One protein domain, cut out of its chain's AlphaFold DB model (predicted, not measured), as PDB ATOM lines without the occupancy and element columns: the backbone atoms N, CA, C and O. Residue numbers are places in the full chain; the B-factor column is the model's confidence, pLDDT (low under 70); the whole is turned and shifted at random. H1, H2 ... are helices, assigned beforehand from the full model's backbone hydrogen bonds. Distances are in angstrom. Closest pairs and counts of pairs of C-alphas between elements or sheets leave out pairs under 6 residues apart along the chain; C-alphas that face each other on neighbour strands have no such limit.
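Overview. This is residues 39 to 171 of the 172 residues of an uncharacterized protein of Firmicutes bacterium CAG:114 (UniProt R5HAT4). H4 and H5 make a V, narrow near Leu 126 and Gly 142, with H2 in the middle between them. H3 folds back on H2, and H1 packs on H5, side by side. Residues 131 to 138 and residues 165 to 171 stick out and lengthen the whole. The printed part has 133 residues with five named helices, H1 to H5, and no named strand: all helix, compact with a radius of gyration of the C-alphas of 16.2 A, spanning 58 by 32 by 31 A.

Along the chain. H1, residues 39 to 58, begins at C-alpha 39 (-5.000, 20.429, -18.256) and is 28.7 A long. H2 is residues 66 to 80, and H3 residues 85 to 98. H4, residues 105 to 130, is 36.7 A long. H5, residues 142 to 169, is 41.4 A long and ends at C-alpha 169 (-27.538, -3.431, -49.316).

Arrangement. H2 is the hub. It forms a helical hairpin with H3; their closest C-alphas, Ala 78 and Arg 89, are 5.1 A apart. H2 touches H4 at a shallow tilt of 30 degrees, the same way, closest at C-alphas 77 and 115, 5.4 A. H5 touches H2 with residues 146 to 154 alone, at a steep tilt of 50 degrees, closest at C-alphas 150 and 79, 5.3 A. H1 touches H5 at a shallow tilt of 20 degrees, closest at C-alphas 48 and 147, 6.2 A. H1 and H3 are apart. Every O i to N i+4 pair is within hydrogen-bond range in H1, H2 and H4; H3 has 7 of 10, H5 23 of 24.

Size, cuts and confidence. The C-alphas farthest apart, of Pro 133 and Ala 171, are 58.5 A apart. The printed part has no cut. The link H4 to H5 is long. Mean pLDDT of the printed part is 74.8; residues 117 to 145 are among those under 70.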
ATOM      1  N   PRO A  39      -5.431  21.759 -17.793       55.75
ATOM      2  CA  PRO A  39      -5.000  20.429 -18.256       55.75
ATOM      3  C   PRO A  39      -6.109  19.365 -18.363       55.75
ATOM      4  O   PRO A  39      -6.172  18.657 -19.363       55.75
ATOM      5  N   ASP A  40      -6.996  19.230 -17.370       62.91
ATOM      6  CA  ASP A  40      -7.871  18.040 -17.274       62.91
ATOM      7  C   ASP A  40      -9.041  18.052 -18.277       62.91
ATOM      8  O   ASP A  40      -9.395  17.018 -18.836       62.91
ATOM      9  N   ILE A  41      -9.598  19.227 -18.601       63.78
ATOM     10  CA  ILE A  41     -10.671  19.330 -19.612       63.78
ATOM     11  C   ILE A  41     -10.124  19.035 -21.009       63.78
ATOM     12  O   ILE A  41     -10.766  18.326 -21.777       63.78
ATOM     13  N   VAL A  42      -8.942  19.560 -21.347       62.69
ATOM     14  CA  VAL A  42      -8.326  19.332 -22.662       62.69
ATOM     15  C   VAL A  42      -8.013  17.846 -22.846       62.69
ATOM     16  O   VAL A  42      -8.361  17.269 -23.877       62.69
ATOM     17  N   LEU A  43      -7.445  17.201 -21.821       68.56
ATOM     18  CA  LEU A  43      -7.204  15.757 -21.823       68.56
ATOM     19  C   LEU A  43      -8.509  14.958 -21.909       68.56
ATOM     20  O   LEU A  43      -8.600  14.016 -22.694       68.56
ATOM     21  N   PHE A  44      -9.538  15.348 -21.155       72.56
ATOM     22  CA  PHE A  44     -10.850  14.709 -21.195       72.56
ATOM     23  C   PHE A  44     -11.494  14.786 -22.582       72.56
ATOM     24  O   PHE A  44     -11.924  13.765 -23.119       72.56
ATOM     25  N   VAL A  45     -11.525  15.977 -23.187       73.00
ATOM     26  CA  VAL A  45     -12.061  16.183 -24.538       73.00
ATOM     27  C   VAL A  45     -11.258  15.372 -25.553       73.00
ATOM     28  O   VAL A  45     -11.858  14.711 -26.399       73.00
ATOM     29  N   GLY A  46      -9.928  15.338 -25.433       72.88
ATOM     30  CA  GLY A  46      -9.069  14.504 -26.276       72.88
ATOM     31  C   GLY A  46      -9.399  13.011 -26.172       72.88
ATOM     32  O   GLY A  46      -9.592  12.347 -27.189       72.88
ATOM     33  N   MET A  47      -9.542  12.481 -24.953       79.31
ATOM     34  CA  MET A  47      -9.938  11.084 -24.725       79.31
ATOM     35  C   MET A  47     -11.348  10.783 -25.246       79.31
ATOM     36  O   MET A  47     -11.593   9.698 -25.777       79.31
ATOM     37  N   LEU A  48     -12.277  11.729 -25.101       81.25
ATOM     38  CA  LEU A  48     -13.643  11.597 -25.587       81.25
ATOM     39  C   LEU A  48     -13.693  11.538 -27.116       81.25
ATOM     40  O   LEU A  48     -14.302  10.620 -27.661       81.25
ATOM     41  N   LEU A  49     -13.013  12.467 -27.794       82.81
ATOM     42  CA  LEU A  49     -12.904  12.478 -29.253       82.81
ATOM     43  C   LEU A  49     -12.245  11.197 -29.768       82.81
ATOM     44  O   LEU A  49     -12.790  10.569 -30.670       82.81
ATOM     45  N   LYS A  50     -11.157  10.740 -29.133       81.88
ATOM     46  CA  LYS A  50     -10.525   9.450 -29.453       81.88
ATOM     47  C   LYS A  50     -11.525   8.292 -29.385       81.88
ATOM     48  O   LYS A  50     -11.607   7.508 -30.324       81.88
ATOM     49  N   GLY A  51     -12.322   8.209 -28.318       86.25
ATOM     50  CA  GLY A  51     -13.345   7.166 -28.178       86.25
ATOM     51  C   GLY A  51     -14.455   7.252 -29.234       86.25
ATOM     52  O   GLY A  51     -14.949   6.224 -29.701       86.25
ATOM     53  N   ILE A  52     -14.839   8.464 -29.642       89.19
ATOM     54  CA  ILE A  52     -15.813   8.682 -30.720       89.19
ATOM     55  C   ILE A  52     -15.238   8.216 -32.062       89.19
ATOM     56  O   ILE A  52     -15.912   7.472 -32.768       89.19
ATOM     57  N   TYR A  53     -13.995   8.584 -32.382       89.44
ATOM     58  CA  TYR A  53     -13.332   8.185 -33.627       89.44
ATOM     59  C   TYR A  53     -13.150   6.667 -33.715       89.44
ATOM     60  O   TYR A  53     -13.486   6.062 -34.728       89.44
ATOM     61  N   GLU A  54     -12.730   6.017 -32.626       91.81
ATOM     62  CA  GLU A  54     -12.664   4.552 -32.554       91.81
ATOM     63  C   GLU A  54     -14.040   3.895 -32.747       91.81
ATOM     64  O   GLU A  54     -14.145   2.827 -33.351       91.81
ATOM     65  N   THR A  55     -15.106   4.528 -32.248       92.38
ATOM     66  CA  THR A  55     -16.478   4.046 -32.450       92.38
ATOM     67  C   THR A  55     -16.901   4.189 -33.910       92.38
ATOM     68  O   THR A  55     -17.459   3.241 -34.456       92.38
ATOM     69  N   ALA A  56     -16.607   5.323 -34.552       90.38
ATOM     70  CA  ALA A  56     -16.887   5.553 -35.969       90.38
ATOM     71  C   ALA A  56     -16.224   4.478 -36.843       90.38
ATOM     72  O   ALA A  56     -16.907   3.770 -37.587       90.38
ATOM     73  N   LEU A  57     -14.917   4.270 -36.644       91.19
ATOM     74  CA  LEU A  57     -14.132   3.266 -37.361       91.19
ATOM     75  C   LEU A  57     -14.670   1.846 -37.150       91.19
ATOM     76  O   LEU A  57     -14.763   1.077 -38.102       91.19
ATOM     77  N   ARG A  58     -15.078   1.497 -35.921       92.88
ATOM     78  CA  ARG A  58     -15.648   0.175 -35.608       92.88
ATOM     79  C   ARG A  58     -16.914  -0.136 -36.410       92.88
ATOM     80  O   ARG A  58     -17.166  -1.299 -36.701       92.88
ATOM     81  N   TYR A  59     -17.705   0.882 -36.738       90.81
ATOM     82  CA  TYR A  59     -18.911   0.738 -37.558       90.81
ATOM     83  C   TYR A  59     -18.668   1.014 -39.051       90.81
ATOM     84  O   TYR A  59     -19.623   0.980 -39.820       90.81
ATOM     85  N   GLY A  60     -17.419   1.247 -39.469       90.12
ATOM     86  CA  GLY A  60     -17.047   1.443 -40.873       90.12
ATOM     87  C   GLY A  60     -17.169   2.881 -41.387       90.12
ATOM     88  O   GLY A  60     -17.189   3.081 -42.596       90.12
ATOM     89  N   PHE A  61     -17.241   3.882 -40.505       89.31
ATOM     90  CA  PHE A  61     -17.339   5.296 -40.886       89.31
ATOM     91  C   PHE A  61     -15.993   6.018 -40.717       89.31
ATOM     92  O   PHE A  61     -15.346   5.897 -39.674       89.31
ATOM     93  N   SER A  62     -15.582   6.797 -41.724       87.31
ATOM     94  CA  SER A  62     -14.435   7.714 -41.614       87.31
ATOM     95  C   SER A  62     -14.818   8.943 -40.798       87.31
ATOM     96  O   SER A  62     -15.874   9.511 -41.042       87.31
ATOM     97  N   TYR A  63     -13.957   9.371 -39.871       82.25
ATOM     98  CA  TYR A  63     -14.170  10.549 -39.016       82.25
ATOM     99  C   TYR A  63     -13.556  11.843 -39.576       82.25
ATOM    100  O   TYR A  63     -13.700  12.915 -38.983       82.25
ATOM    101  N   ASP A  64     -12.852  11.758 -40.705       78.19
ATOM    102  CA  ASP A  64     -12.028  12.854 -41.216       78.19
ATOM    103  C   ASP A  64     -12.787  13.846 -42.099       78.19
ATOM    104  O   ASP A  64     -12.289  14.949 -42.343       78.19
ATOM    105  N   THR A  65     -13.991  13.493 -42.549       81.38
ATOM    106  CA  THR A  65     -14.769  14.332 -43.463       81.38
ATOM    107  C   THR A  65     -15.434  15.507 -42.730       81.38
ATOM    108  O   THR A  65     -15.787  15.390 -41.550       81.38
ATOM    109  N   PRO A  66     -15.616  16.670 -43.383       77.62
ATOM    110  CA  PRO A  66     -16.328  17.809 -42.796       77.62
ATOM    111  C   PRO A  66     -17.738  17.461 -42.301       77.62
ATOM    112  O   PRO A  66     -18.158  17.920 -41.236       77.62
ATOM    113  N   GLU A  67     -18.449  16.615 -43.043       79.81
ATOM    114  CA  GLU A  67     -19.789  16.126 -42.723       79.81
ATOM    115  C   GLU A  67     -19.765  15.294 -41.443       79.81
ATOM    116  O   GLU A  67     -20.577  15.513 -40.540       79.81
ATOM    117  N   GLU A  68     -18.794  14.385 -41.322       84.06
ATOM    118  CA  GLU A  68     -18.678  13.532 -40.147       84.06
ATOM    119  C   GLU A  68     -18.242  14.336 -38.920       84.06
ATOM    120  O   GLU A  68     -18.773  14.149 -37.827       84.06
ATOM    121  N   ARG A  69     -17.349  15.316 -39.088       81.88
ATOM    122  CA  ARG A  69     -16.977  16.246 -38.010       81.88
ATOM    123  C   ARG A  69     -18.182  17.047 -37.522       81.88
ATOM    124  O   ARG A  69     -18.366  17.184 -36.311       81.88
ATOM    125  N   LEU A  70     -19.033  17.541 -38.429       83.06
ATOM    126  CA  LEU A  70     -20.284  18.205 -38.049       83.06
ATOM    127  C   LEU A  70     -21.209  17.245 -37.296       83.06
ATOM    128  O   LEU A  70     -21.784  17.615 -36.268       83.06
ATOM    129  N   TRP A  71     -21.351  16.022 -37.804       88.38
ATOM    130  CA  TRP A  71     -22.181  14.992 -37.200       88.38
ATOM    131  C   TRP A  71     -21.729  14.672 -35.773       88.38
ATOM    132  O   TRP A  71     -22.550  14.682 -34.854       88.38
ATOM    133  N   ILE A  72     -20.423  14.484 -35.563       88.00
ATOM    134  CA  ILE A  72     -19.815  14.225 -34.253       88.00
ATOM    135  C   ILE A  72     -20.116  15.374 -33.289       88.00
ATOM    136  O   ILE A  72     -20.576  15.125 -32.175       88.00
ATOM    137  N   LEU A  73     -19.945  16.628 -33.719       85.06
ATOM    138  CA  LEU A  73     -20.250  17.797 -32.886       85.06
ATOM    139  C   LEU A  73     -21.729  17.846 -32.480       85.06
ATOM    140  O   LEU A  73     -22.042  18.063 -31.309       85.06
ATOM    141  N   LYS A  74     -22.652  17.585 -33.414       87.06
ATOM    142  CA  LYS A  74     -24.088  17.508 -33.099       87.06
ATOM    143  C   LYS A  74     -24.412  16.342 -32.173       87.06
ATOM    144  O   LYS A  74     -25.235  16.493 -31.273       87.06
ATOM    145  N   ALA A  75     -23.778  15.187 -32.365       89.50
ATOM    146  CA  ALA A  75     -23.985  14.021 -31.518       89.50
ATOM    147  C   ALA A  75     -23.508  14.285 -30.084       89.50
ATOM    148  O   ALA A  75     -24.202  13.946 -29.124       89.50
ATOM    149  N   MET A  76     -22.368  14.959 -29.942       85.75
ATOM    150  CA  MET A  76     -21.844  15.422 -28.662       85.75
ATOM    151  C   MET A  76     -22.809  16.410 -27.988       85.75
ATOM    152  O   MET A  76     -23.195  16.176 -26.842       85.75
ATOM    153  N   GLU A  77     -23.277  17.444 -28.694       84.12
ATOM    154  CA  GLU A  77     -24.261  18.412 -28.174       84.12
ATOM    155  C   GLU A  77     -25.570  17.731 -27.735       84.12
ATOM    156  O   GLU A  77     -26.047  17.927 -26.612       84.12
ATOM    157  N   ALA A  78     -26.144  16.890 -28.597       88.88
ATOM    158  CA  ALA A  78     -27.387  16.177 -28.317       88.88
ATOM    159  C   ALA A  78     -27.247  15.243 -27.106       88.88
ATOM    160  O   ALA A  78     -28.155  15.157 -26.283       88.88
ATOM    161  N   SER A  79     -26.099  14.574 -26.956       86.94
ATOM    162  CA  SER A  79     -25.870  13.652 -25.841       86.94
ATOM    163  C   SER A  79     -25.870  14.345 -24.474       86.94
ATOM    164  O   SER A  79     -26.300  13.738 -23.490       86.94
ATOM    165  N   LEU A  80     -25.442  15.611 -24.407       83.19
ATOM    166  CA  LEU A  80     -25.379  16.397 -23.172       83.19
ATOM    167  C   LEU A  80     -26.617  17.265 -22.936       83.19
ATOM    168  O   LEU A  80     -26.925  17.583 -21.789       83.19
ATOM    169  N   THR A  81     -27.382  17.573 -23.983       81.62
ATOM    170  CA  THR A  81     -28.623  18.341 -23.837       81.62
ATOM    171  C   THR A  81     -29.622  17.613 -22.931       81.62
ATOM    172  O   THR A  81     -29.802  16.395 -23.007       81.62
ATOM    173  N   LYS A  82     -30.285  18.371 -22.054       77.88
ATOM    174  CA  LYS A  82     -31.338  17.903 -21.144       77.88
ATOM    175  C   LYS A  82     -32.636  18.667 -21.425       77.88
ATOM    176  O   LYS A  82     -32.603  19.782 -21.935       77.88
ATOM    177  N   GLY A  83     -33.771  18.081 -21.047       80.19
ATOM    178  CA  GLY A  83     -35.077  18.733 -21.155       80.19
ATOM    179  C   GLY A  83     -35.617  18.813 -22.587       80.19
ATOM    180  O   GLY A  83     -35.250  18.016 -23.451       80.19
ATOM    181  N   SER A  84     -36.513  19.773 -22.825       79.38
ATOM    182  CA  SER A  84     -37.313  19.896 -24.056       79.38
ATOM    183  C   SER A  84     -36.483  20.009 -25.340       79.38
ATOM    184  O   SER A  84     -36.879  19.470 -26.370       79.38
ATOM    185  N   GLY A  85     -35.298  20.622 -25.277       84.25
ATOM    186  CA  GLY A  85     -34.407  20.783 -26.433       84.25
ATOM    187  C   GLY A  85     -33.672  19.511 -26.878       84.25
ATOM    188  O   GLY A  85     -32.966  19.547 -27.887       84.25
ATOM    189  N   TRP A  86     -33.785  18.395 -26.144       87.69
ATOM    190  CA  TRP A  86     -33.098  17.147 -26.496       87.69
ATOM    191  C   TRP A  86     -33.673  16.504 -27.759       87.69
ATOM    192  O   TRP A  86     -32.910  16.040 -28.606       87.69
ATOM    193  N   LEU A  87     -35.002  16.497 -27.908       88.94
ATOM    194  CA  LEU A  87     -35.669  15.826 -29.026       88.94
ATOM    195  C   LEU A  87     -35.267  16.443 -30.372       88.94
ATOM    196  O   LEU A  87     -34.883  15.716 -31.285       88.94
ATOM    197  N   GLU A  88     -35.278  17.774 -30.451       88.75
ATOM    198  CA  GLU A  88     -34.879  18.544 -31.633       88.75
ATOM    199  C   GLU A  88     -33.431  18.242 -32.041       88.75
ATOM    200  O   GLU A  88     -33.148  17.900 -33.188       88.75
ATOM    201  N   ARG A  89     -32.496  18.277 -31.088       88.00
ATOM    202  CA  ARG A  89     -31.077  17.994 -31.353       88.00
ATOM    203  C   ARG A  89     -30.830  16.537 -31.717       88.00
ATOM    204  O   ARG A  89     -30.014  16.249 -32.589       88.00
ATOM    205  N   ASN A  90     -31.549  15.614 -31.084       91.00
ATOM    206  CA  ASN A  90     -31.491  14.194 -31.410       91.00
ATOM    207  C   ASN A  90     -31.997  13.913 -32.836       91.00
ATOM    208  O   ASN A  90     -31.422  13.066 -33.520       91.00
ATOM    209  N   GLN A  91     -33.024  14.638 -33.290       88.12
ATOM    210  CA  GLN A  91     -33.502  14.597 -34.675       88.12
ATOM    211  C   GLN A  91     -32.517  15.262 -35.643       88.12
ATOM    212  O   GLN A  91     -32.254  14.706 -36.704       88.12
ATOM    213  N   ALA A  92     -31.904  16.389 -35.274       86.31
ATOM    214  CA  ALA A  92     -30.909  17.066 -36.108       86.31
ATOM    215  C   ALA A  92     -29.663  16.198 -36.380       86.31
ATOM    216  O   ALA A  92     -29.088  16.260 -37.465       86.31
ATOM    217  N   VAL A  93     -29.257  15.357 -35.418       88.50
ATOM    218  CA  VAL A  93     -28.214  14.331 -35.625       88.50
ATOM    219  C   VAL A  93     -28.651  13.304 -36.669       88.50
ATOM    220  O   VAL A  93     -27.835  12.844 -37.466       88.50
ATOM    221  N   ASP A  94     -29.936  12.951 -36.677       86.56
ATOM    222  CA  ASP A  94     -30.468  11.963 -37.607       86.56
ATOM    223  C   ASP A  94     -30.632  12.512 -39.028       86.56
ATOM    224  O   ASP A  94     -30.417  11.778 -39.984       86.56
ATOM    225  N   GLN A  95     -30.943  13.799 -39.180       80.62
ATOM    226  CA  GLN A  95     -31.136  14.437 -40.488       80.62
ATOM    227  C   GLN A  95     -29.855  14.498 -41.333       80.62
ATOM    228  O   GLN A  95     -29.930  14.380 -42.551       80.62
ATOM    229  N   ILE A  96     -28.674  14.602 -40.712       73.19
ATOM    230  CA  ILE A  96     -27.398  14.538 -41.451       73.19
ATOM    231  C   ILE A  96     -27.195  13.158 -42.101       73.19
ATOM    232  O   ILE A  96     -26.557  13.067 -43.146       73.19
ATOM    233  N   MET A  97     -27.776  12.089 -41.541       65.06
ATOM    234  CA  MET A  97     -27.669  10.746 -42.127       65.06
ATOM    235  C   MET A  97     -28.350  10.629 -43.497       65.06
ATOM    236  O   MET A  97     -28.006   9.730 -44.251       65.06
ATOM    237  N   ALA A  98     -29.288  11.522 -43.829       58.91
ATOM    238  CA  ALA A  98     -30.037  11.496 -45.086       58.91
ATOM    239  C   ALA A  98     -29.297  12.167 -46.268       58.91
ATOM    240  O   ALA A  98     -29.910  12.475 -47.288       58.91
ATOM    241  N   GLY A  99     -27.992  12.445 -46.130       55.72
ATOM    242  CA  GLY A  99     -27.148  12.966 -47.216       55.72
ATOM    243  C   GLY A  99     -27.437  14.413 -47.635       55.72
ATOM    244  O   GLY A  99     -26.953  14.860 -48.668       55.72
ATOM    245  N   SER A 100     -28.230  15.162 -46.863       53.25
ATOM    246  CA  SER A 100     -28.835  16.419 -47.333       53.25
ATOM    247  C   SER A 100     -28.081  17.697 -46.943       53.25
ATOM    248  O   SER A 100     -28.573  18.791 -47.208       53.25
ATOM    249  N   VAL A 101     -26.928  17.603 -46.269       58.16
ATOM    250  CA  VAL A 101     -26.250  18.784 -45.708       58.16
ATOM    251  C   VAL A 101     -24.752  18.733 -45.981       58.16
ATOM    252  O   VAL A 101     -24.015  18.081 -45.247       58.16
ATOM    253  N   VAL A 102     -24.305  19.479 -46.995       59.91
ATOM    254  CA  VAL A 102     -22.903  19.898 -47.120       59.91
ATOM    255  C   VAL A 102     -22.720  21.113 -46.204       59.91
ATOM    256  O   VAL A 102     -23.346  22.150 -46.441       59.91
ATOM    257  N   PRO A 103     -21.946  21.012 -45.113       62.38
ATOM    258  CA  PRO A 103     -21.798  22.111 -44.174       62.38
ATOM    259  C   PRO A 103     -20.939  23.213 -44.787       62.38
ATOM    260  O   PRO A 103     -19.772  22.987 -45.098       62.38
ATOM    261  N   ASP A 104     -21.474  24.427 -44.884       71.06
ATOM    262  CA  ASP A 104     -20.622  25.593 -45.105       71.06
ATOM    263  C   ASP A 104     -19.685  25.805 -43.892       71.06
ATOM    264  O   ASP A 104     -20.018  25.467 -42.747       71.06
ATOM    265  N   GLN A 105     -18.503  26.376 -44.131       67.31
ATOM    266  CA  GLN A 105     -17.474  26.667 -43.125       67.31
ATOM    267  C   GLN A 105     -18.041  27.457 -41.938       67.31
ATOM    268  O   GLN A 105     -17.699  27.199 -40.779       67.31
ATOM    269  N   GLU A 106     -18.972  28.378 -42.193       72.25
ATOM    270  CA  GLU A 106     -19.633  29.117 -41.124       72.25
ATOM    271  C   GLU A 106     -20.573  28.253 -40.276       72.25
ATOM    272  O   GLU A 106     -20.677  28.451 -39.064       72.25
ATOM    273  N   ALA A 107     -21.264  27.284 -40.884       70.81
ATOM    274  CA  ALA A 107     -22.149  26.372 -40.167       70.81
ATOM    275  C   ALA A 107     -21.347  25.461 -39.228       70.81
ATOM    276  O   ALA A 107     -21.748  25.255 -38.078       70.81
ATOM    277  N   LEU A 108     -20.180  24.994 -39.683       69.12
ATOM    278  CA  LEU A 108     -19.214  24.271 -38.856       69.12
ATOM    279  C   LEU A 108     -18.716  25.126 -37.689       69.12
ATOM    280  O   LEU A 108     -18.732  24.661 -36.549       69.12
ATOM    281  N   LYS A 109     -18.339  26.386 -37.944       71.62
ATOM    282  CA  LYS A 109     -17.897  27.316 -36.895       71.62
ATOM    283  C   LYS A 109     -18.991  27.541 -35.848       71.62
ATOM    284  O   LYS A 109     -18.745  27.341 -34.661       71.62
ATOM    285  N   ARG A 110     -20.224  27.834 -36.280       73.50
ATOM    286  CA  ARG A 110     -21.385  27.996 -35.386       73.50
ATOM    287  C   ARG A 110     -21.657  26.740 -34.556       73.50
ATOM    288  O   ARG A 110     -21.916  26.846 -33.361       73.50
ATOM    289  N   GLN A 111     -21.601  25.552 -35.163       74.12
ATOM    290  CA  GLN A 111     -21.825  24.292 -34.450       74.12
ATOM    291  C   GLN A 111     -20.712  24.006 -33.436       74.12
ATOM    292  O   GLN A 111     -20.998  23.578 -32.316       74.12
ATOM    293  N   ARG A 112     -19.452  24.256 -33.806       69.50
ATOM    294  CA  ARG A 112     -18.304  24.133 -32.905       69.50
ATOM    295  C   ARG A 112     -18.478  25.039 -31.694       69.50
ATOM    296  O   ARG A 112     -18.337  24.559 -30.575       69.50
ATOM    297  N   ASP A 113     -18.843  26.300 -31.907       70.50
ATOM    298  CA  ASP A 113     -18.995  27.276 -30.829       70.50
ATOM    299  C   ASP A 113     -20.155  26.885 -29.882       70.50
ATOM    300  O   ASP A 113     -19.984  26.906 -28.663       70.50
ATOM    301  N   ARG A 114     -21.290  26.393 -30.408       71.62
ATOM    302  CA  ARG A 114     -22.399  25.846 -29.587       71.62
ATOM    303  C   ARG A 114     -22.008  24.598 -28.799       71.62
ATOM    304  O   ARG A 114     -22.373  24.453 -27.630       71.62
ATOM    305  N   THR A 115     -21.274  23.690 -29.436       71.44
ATOM    306  CA  THR A 115     -20.802  22.456 -28.795       71.44
ATOM    307  C   THR A 115     -19.825  22.806 -27.677       71.44
ATOM    308  O   THR A 115     -19.989  22.338 -26.554       71.44
ATOM    309  N   ALA A 116     -18.874  23.703 -27.948       70.00
ATOM    310  CA  ALA A 116     -17.930  24.214 -26.965       70.00
ATOM    311  C   ALA A 116     -18.646  24.904 -25.798       70.00
ATOM    312  O   ALA A 116     -18.312  24.624 -24.653       70.00
ATOM    313  N   GLN A 117     -19.666  25.727 -26.057       69.62
ATOM    314  CA  GLN A 117     -20.464  26.371 -25.011       69.62
ATOM    315  C   GLN A 117     -21.211  25.348 -24.143       69.62
ATOM    316  O   GLN A 117     -21.176  25.448 -22.919       69.62
ATOM    317  N   THR A 118     -21.844  24.342 -24.754       69.19
ATOM    318  CA  THR A 118     -22.571  23.280 -24.033       69.19
ATOM    319  C   THR A 118     -21.623  22.473 -23.147       69.19
ATOM    320  O   THR A 118     -21.902  22.250 -21.971       69.19
ATOM    321  N   PHE A 119     -20.463  22.094 -23.687       69.62
ATOM    322  CA  PHE A 119     -19.423  21.394 -22.937       69.62
ATOM    323  C   PHE A 119     -18.827  22.260 -21.834       69.62
ATOM    324  O   PHE A 119     -18.671  21.781 -20.716       69.62
ATOM    325  N   ALA A 120     -18.516  23.525 -22.119       65.31
ATOM    326  CA  ALA A 120     -17.989  24.456 -21.134       65.31
ATOM    327  C   ALA A 120     -18.980  24.648 -19.988       65.31
ATOM    328  O   ALA A 120     -18.566  24.614 -18.836       65.31
ATOM    329  N   MET A 121     -20.279  24.771 -20.271       60.69
ATOM    330  CA  MET A 121     -21.291  24.929 -19.229       60.69
ATOM    331  C   MET A 121     -21.442  23.692 -18.358       60.69
ATOM    332  O   MET A 121     -21.383  23.805 -17.135       60.69
ATOM    333  N   ASP A 122     -21.545  22.511 -18.962       62.62
ATOM    334  CA  ASP A 122     -21.639  21.267 -18.200       62.62
ATOM    335  C   ASP A 122     -20.344  20.965 -17.423       62.62
ATOM    336  O   ASP A 122     -20.406  20.541 -16.271       62.62
ATOM    337  N   MET A 123     -19.165  21.237 -17.994       65.00
ATOM    338  CA  MET A 123     -17.875  21.058 -17.314       65.00
ATOM    339  C   MET A 123     -17.638  22.100 -16.213       65.00
ATOM    340  O   MET A 123     -17.082  21.750 -15.174       65.00
ATOM    341  N   LEU A 124     -18.073  23.354 -16.389       55.81
ATOM    342  CA  LEU A 124     -18.033  24.381 -15.343       55.81
ATOM    343  C   LEU A 124     -18.949  23.989 -14.181       55.81
ATOM    344  O   LEU A 124     -18.496  23.995 -13.042       55.81
ATOM    345  N   LEU A 125     -20.185  23.556 -14.452       52.09
ATOM    346  CA  LEU A 125     -21.105  23.063 -13.421       52.09
ATOM    347  C   LEU A 125     -20.530  21.858 -12.662       52.09
ATOM    348  O   LEU A 125     -20.596  21.822 -11.435       52.09
ATOM    349  N   LEU A 126     -19.912  20.897 -13.358       53.47
ATOM    350  CA  LEU A 126     -19.241  19.760 -12.714       53.47
ATOM    351  C   LEU A 126     -18.074  20.193 -11.826       53.47
ATOM    352  O   LEU A 126     -17.931  19.672 -10.722       53.47
ATOM    353  N   LYS A 127     -17.261  21.150 -12.285       55.78
ATOM    354  CA  LYS A 127     -16.146  21.699 -11.508       55.78
ATOM    355  C   LYS A 127     -16.625  22.505 -10.295       55.78
ATOM    356  O   LYS A 127     -15.994  22.425  -9.247       55.78
ATOM    357  N   PHE A 128     -17.762  23.201 -10.388       44.25
ATOM    358  CA  PHE A 128     -18.399  23.877  -9.249       44.25
ATOM    359  C   PHE A 128     -18.939  22.887  -8.209       44.25
ATOM    360  O   PHE A 128     -18.732  23.086  -7.014       44.25
ATOM    361  N   VAL A 129     -19.569  21.786  -8.639       47.34
ATOM    362  CA  VAL A 129     -20.027  20.719  -7.728       47.34
ATOM    363  C   VAL A 129     -18.844  20.011  -7.061       47.34
ATOM    364  O   VAL A 129     -18.913  19.700  -5.877       47.34
ATOM    365  N   GLN A 130     -17.744  19.795  -7.786       44.72
ATOM    366  CA  GLN A 130     -16.507  19.238  -7.225       44.72
ATOM    367  C   GLN A 130     -15.792  20.196  -6.248       44.72
ATOM    368  O   GLN A 130     -15.004  19.728  -5.431       44.72
ATOM    369  N   GLY A 131     -16.064  21.508  -6.302       42.25
ATOM    370  CA  GLY A 131     -15.483  22.540  -5.429       42.25
ATOM    371  C   GLY A 131     -16.293  22.890  -4.171       42.25
ATOM    372  O   GLY A 131     -15.805  23.655  -3.340       42.25
ATOM    373  N   LEU A 132     -17.501  22.342  -3.993       40.31
ATOM    374  CA  LEU A 132     -18.280  22.462  -2.755       40.31
ATOM    375  C   LEU A 132     -18.151  21.161  -1.935       40.31
ATOM    376  O   LEU A 132     -18.542  20.100  -2.427       40.31
ATOM    377  N   PRO A 133     -17.667  21.196  -0.678       39.69
ATOM    378  CA  PRO A 133     -17.516  20.010   0.167       39.69
ATOM    379  C   PRO A 133     -18.865  19.567   0.764       39.69
ATOM    380  O   PRO A 133     -18.989  19.436   1.977       39.69
ATOM    381  N   LEU A 134     -19.909  19.380  -0.057       45.06
ATOM    382  CA  LEU A 134     -21.262  19.104   0.450       45.06
ATOM    383  C   LEU A 134     -22.033  17.958  -0.222       45.06
ATOM    384  O   LEU A 134     -23.228  17.823   0.015       45.06
ATOM    385  N   VAL A 135     -21.390  17.085  -1.007       42.97
ATOM    386  CA  VAL A 135     -22.046  15.840  -1.475       42.97
ATOM    387  C   VAL A 135     -21.104  14.640  -1.343       42.97
ATOM    388  O   VAL A 135     -20.780  13.937  -2.301       42.97
ATOM    389  N   GLY A 136     -20.658  14.398  -0.112       37.09
ATOM    390  CA  GLY A 136     -19.724  13.336   0.280       37.09
ATOM    391  C   GLY A 136     -20.224  11.886   0.180       37.09
ATOM    392  O   GLY A 136     -19.645  11.030   0.835       37.09
ATOM    393  N   VAL A 137     -21.260  11.565  -0.608       41.91
ATOM    394  CA  VAL A 137     -21.734  10.165  -0.781       41.91
ATOM    395  C   VAL A 137     -22.023   9.775  -2.245       41.91
ATOM    396  O   VAL A 137     -22.082   8.593  -2.560       41.91
ATOM    397  N   LEU A 138     -22.103  10.724  -3.190       45.09
ATOM    398  CA  LEU A 138     -22.371  10.425  -4.617       45.09
ATOM    399  C   LEU A 138     -21.265  10.902  -5.586       45.09
ATOM    400  O   LEU A 138     -21.309  10.607  -6.779       45.09
ATOM    401  N   GLY A 139     -20.267  11.645  -5.097       35.66
ATOM    402  CA  GLY A 139     -19.468  12.587  -5.895       35.66
ATOM    403  C   GLY A 139     -18.078  12.148  -6.376       35.66
ATOM    404  O   GLY A 139     -17.254  13.013  -6.639       35.66
ATOM    405  N   GLY A 140     -17.777  10.852  -6.500       38.91
ATOM    406  CA  GLY A 140     -16.439  10.389  -6.929       38.91
ATOM    407  C   GLY A 140     -16.224  10.229  -8.446       38.91
ATOM    408  O   GLY A 140     -15.104   9.979  -8.879       38.91
ATOM    409  N   ALA A 141     -17.274  10.324  -9.273       44.97
ATOM    410  CA  ALA A 141     -17.276   9.768 -10.638       44.97
ATOM    411  C   ALA A 141     -17.754  10.734 -11.745       44.97
ATOM    412  O   ALA A 141     -18.328  10.295 -12.743       44.97
ATOM    413  N   GLY A 142     -17.517  12.042 -11.609       48.16
ATOM    414  CA  GLY A 142     -17.959  13.034 -12.604       48.16
ATOM    415  C   GLY A 142     -17.426  12.771 -14.024       48.16
ATOM    416  O   GLY A 142     -18.210  12.699 -14.969       48.16
ATOM    417  N   ASN A 143     -16.118  12.533 -14.176       56.62
ATOM    418  CA  ASN A 143     -15.480  12.327 -15.489       56.62
ATOM    419  C   ASN A 143     -15.959  11.044 -16.220       56.62
ATOM    420  O   ASN A 143     -16.327  11.119 -17.396       56.62
ATOM    421  N   PRO A 144     -16.048   9.866 -15.563       61.53
ATOM    422  CA  PRO A 144     -16.519   8.638 -16.212       61.53
ATOM    423  C   PRO A 144     -17.979   8.675 -16.681       61.53
ATOM    424  O   PRO A 144     -18.314   8.029 -17.673       61.53
ATOM    425  N   VAL A 145     -18.868   9.390 -15.984       69.06
ATOM    426  CA  VAL A 145     -20.305   9.397 -16.313       69.06
ATOM    427  C   VAL A 145     -20.573  10.154 -17.612       69.06
ATOM    428  O   VAL A 145     -21.301   9.646 -18.467       69.06
ATOM    429  N   TYR A 146     -19.947  11.318 -17.802       72.75
ATOM    430  CA  TYR A 146     -20.090  12.112 -19.026       72.75
ATOM    431  C   TYR A 146     -19.491  11.390 -20.226       72.75
ATOM    432  O   TYR A 146     -20.164  11.229 -21.243       72.75
ATOM    433  N   TYR A 147     -18.281  10.852 -20.064       76.81
ATOM    434  CA  TYR A 147     -17.641  10.026 -21.082       76.81
ATOM    435  C   TYR A 147     -18.539   8.866 -21.529       76.81
ATOM    436  O   TYR A 147     -18.820   8.697 -22.717       76.81
ATOM    437  N   ARG A 148     -19.073   8.097 -20.569       80.75
ATOM    438  CA  ARG A 148     -19.968   6.965 -20.858       80.75
ATOM    439  C   ARG A 148     -21.271   7.409 -21.511       80.75
ATOM    440  O   ARG A 148     -21.764   6.704 -22.387       80.75
ATOM    441  N   ARG A 149     -21.846   8.538 -21.090       85.62
ATOM    442  CA  ARG A 149     -23.095   9.070 -21.647       85.62
ATOM    443  C   ARG A 149     -22.929   9.442 -23.118       85.62
ATOM    444  O   ARG A 149     -23.723   8.985 -23.939       85.62
ATOM    445  N   VAL A 150     -21.886  10.205 -23.444       87.00
ATOM    446  CA  VAL A 150     -21.593  10.618 -24.822       87.00
ATOM    447  C   VAL A 150     -21.303   9.391 -25.687       87.00
ATOM    448  O   VAL A 150     -21.962   9.202 -26.707       87.00
ATOM    449  N   LEU A 151     -20.399   8.497 -25.261       89.75
ATOM    450  CA  LEU A 151     -20.050   7.319 -26.062       89.75
ATOM    451  C   LEU A 151     -21.214   6.348 -26.262       89.75
ATOM    452  O   LEU A 151     -21.353   5.800 -27.351       89.75
ATOM    453  N   ARG A 152     -22.078   6.138 -25.258       91.19
ATOM    454  CA  ARG A 152     -23.279   5.301 -25.432       91.19
ATOM    455  C   ARG A 152     -24.212   5.875 -26.490       91.19
ATOM    456  O   ARG A 152     -24.698   5.126 -27.333       91.19
ATOM    457  N   TYR A 153     -24.448   7.184 -26.449       92.81
ATOM    458  CA  TYR A 153     -25.291   7.858 -27.431       92.81
ATOM    459  C   TYR A 153     -24.687   7.764 -28.839       92.81
ATOM    460  O   TYR A 153     -25.365   7.350 -29.778       92.81
ATOM    461  N   VAL A 154     -23.394   8.063 -28.974       93.06
ATOM    462  CA  VAL A 154     -22.660   7.987 -30.244       93.06
ATOM    463  C   VAL A 154     -22.667   6.564 -30.810       93.06
ATOM    464  O   VAL A 154     -23.008   6.372 -31.974       93.06
ATOM    465  N   ALA A 155     -22.387   5.549 -29.987       93.62
ATOM    466  CA  ALA A 155     -22.423   4.150 -30.407       93.62
ATOM    467  C   ALA A 155     -23.822   3.713 -30.865       93.62
ATOM    468  O   ALA A 155     -23.941   2.978 -31.843       93.62
ATOM    469  N   LEU A 156     -24.882   4.180 -30.197       94.81
ATOM    470  CA  LEU A 156     -26.259   3.910 -30.608       94.81
ATOM    471  C   LEU A 156     -26.564   4.522 -31.982       94.81
ATOM    472  O   LEU A 156     -27.185   3.872 -32.823       94.81
ATOM    473  N   LYS A 157     -26.097   5.747 -32.234       93.81
ATOM    474  CA  LYS A 157     -26.309   6.436 -33.508       93.81
ATOM    475  C   LYS A 157     -25.486   5.836 -34.652       93.81
ATOM    476  O   LYS A 157     -26.038   5.636 -35.731       93.81
ATOM    477  N   TYR A 158     -24.233   5.448 -34.422       93.12
ATOM    478  CA  TYR A 158     -23.455   4.716 -35.430       93.12
ATOM    479  C   TYR A 158     -24.025   3.330 -35.718       93.12
ATOM    480  O   TYR A 158     -24.131   2.942 -36.877       93.12
ATOM    481  N   ARG A 159     -24.485   2.610 -34.687       93.69
ATOM    482  CA  ARG A 159     -25.189   1.341 -34.882       93.69
ATOM    483  C   ARG A 159     -26.439   1.523 -35.735       93.69
ATOM    484  O   ARG A 159     -26.685   0.714 -36.621       93.69
ATOM    485  N   LYS A 160     -27.218   2.580 -35.477       92.25
ATOM    486  CA  LYS A 160     -28.386   2.933 -36.291       92.25
ATOM    487  C   LYS A 160     -27.974   3.101 -37.760       92.25
ATOM    488  O   LYS A 160     -28.530   2.401 -38.596       92.25
ATOM    489  N   ARG A 161     -26.964   3.932 -38.055       90.19
ATOM    490  CA  ARG A 161     -26.426   4.139 -39.421       90.19
ATOM    491  C   ARG A 161     -26.032   2.835 -40.101       90.19
ATOM    492  O   ARG A 161     -26.492   2.560 -41.201       90.19
ATOM    493  N   TYR A 162     -25.238   2.022 -39.410       90.12
ATOM    494  CA  TYR A 162     -24.766   0.739 -39.917       90.12
ATOM    495  C   TYR A 162     -25.922  -0.200 -40.295       90.12
ATOM    496  O   TYR A 162     -25.902  -0.819 -41.355       90.12
ATOM    497  N   LEU A 163     -26.957  -0.287 -39.452       91.25
ATOM    498  CA  LEU A 163     -28.126  -1.126 -39.726       91.25
ATOM    499  C   LEU A 163     -28.963  -0.610 -40.904       91.25
ATOM    500  O   LEU A 163     -29.501  -1.423 -41.649       91.25
ATOM    501  N   PHE A 164     -29.076   0.710 -41.080       89.12
ATOM    502  CA  PHE A 164     -29.754   1.289 -42.245       89.12
ATOM    503  C   PHE A 164     -29.015   0.958 -43.541       89.12
ATOM    504  O   PHE A 164     -29.644   0.434 -44.455       89.12
ATOM    505  N   GLN A 165     -27.695   1.148 -43.567       86.81
ATOM    506  CA  GLN A 165     -26.865   0.801 -44.719       86.81
ATOM    507  C   GLN A 165     -26.970  -0.693 -45.061       86.81
ATOM    508  O   GLN A 165     -27.211  -1.054 -46.206       86.81
ATOM    509  N   LYS A 166     -26.886  -1.580 -44.060       88.75
ATOM    510  CA  LYS A 166     -27.037  -3.030 -44.275       88.75
ATOM    511  C   LYS A 166     -28.410  -3.424 -44.806       88.75
ATOM    512  O   LYS A 166     -28.519  -4.399 -45.534       88.75
ATOM    513  N   ARG A 167     -29.462  -2.708 -44.414       90.75
ATOM    514  CA  ARG A 167     -30.815  -2.956 -44.915       90.75
ATOM    515  C   ARG A 167     -30.959  -2.532 -46.376       90.75
ATOM    516  O   ARG A 167     -31.674  -3.207 -47.102       90.75
ATOM    517  N   GLU A 168     -30.321  -1.438 -46.777       86.19
ATOM    518  CA  GLU A 168     -30.298  -0.975 -48.172       86.19
ATOM    519  C   GLU A 168     -29.516  -1.950 -49.060       86.19
ATOM    520  O   GLU A 168     -30.062  -2.409 -50.052       86.19
ATOM    521  N   GLU A 169     -28.334  -2.398 -48.623       86.81
ATOM    522  CA  GLU A 169     -27.538  -3.431 -49.316       86.81
ATOM    523  C   GLU A 169     -28.274  -4.776 -49.488       86.81
ATOM    524  O   GLU A 169     -27.934  -5.550 -50.370       86.81
ATOM    525  N   LEU A 170     -29.239  -5.095 -48.617       87.25
ATOM    526  CA  LEU A 170     -30.061  -6.313 -48.711       87.25
ATOM    527  C   LEU A 170     -31.325  -6.129 -49.565       87.25
ATOM    528  O   LEU A 170     -32.018  -7.110 -49.834       87.25
ATOM    529  N   ALA A 171     -31.681  -4.885 -49.888       83.00
ATOM    530  CA  ALA A 171     -32.838  -4.544 -50.708       83.00
ATOM    531  C   ALA A 171     -32.474  -4.345 -52.192       83.00
ATOM    532  O   ALA A 171     -33.384  -4.311 -53.022       83.00
TER     533      ALA A 171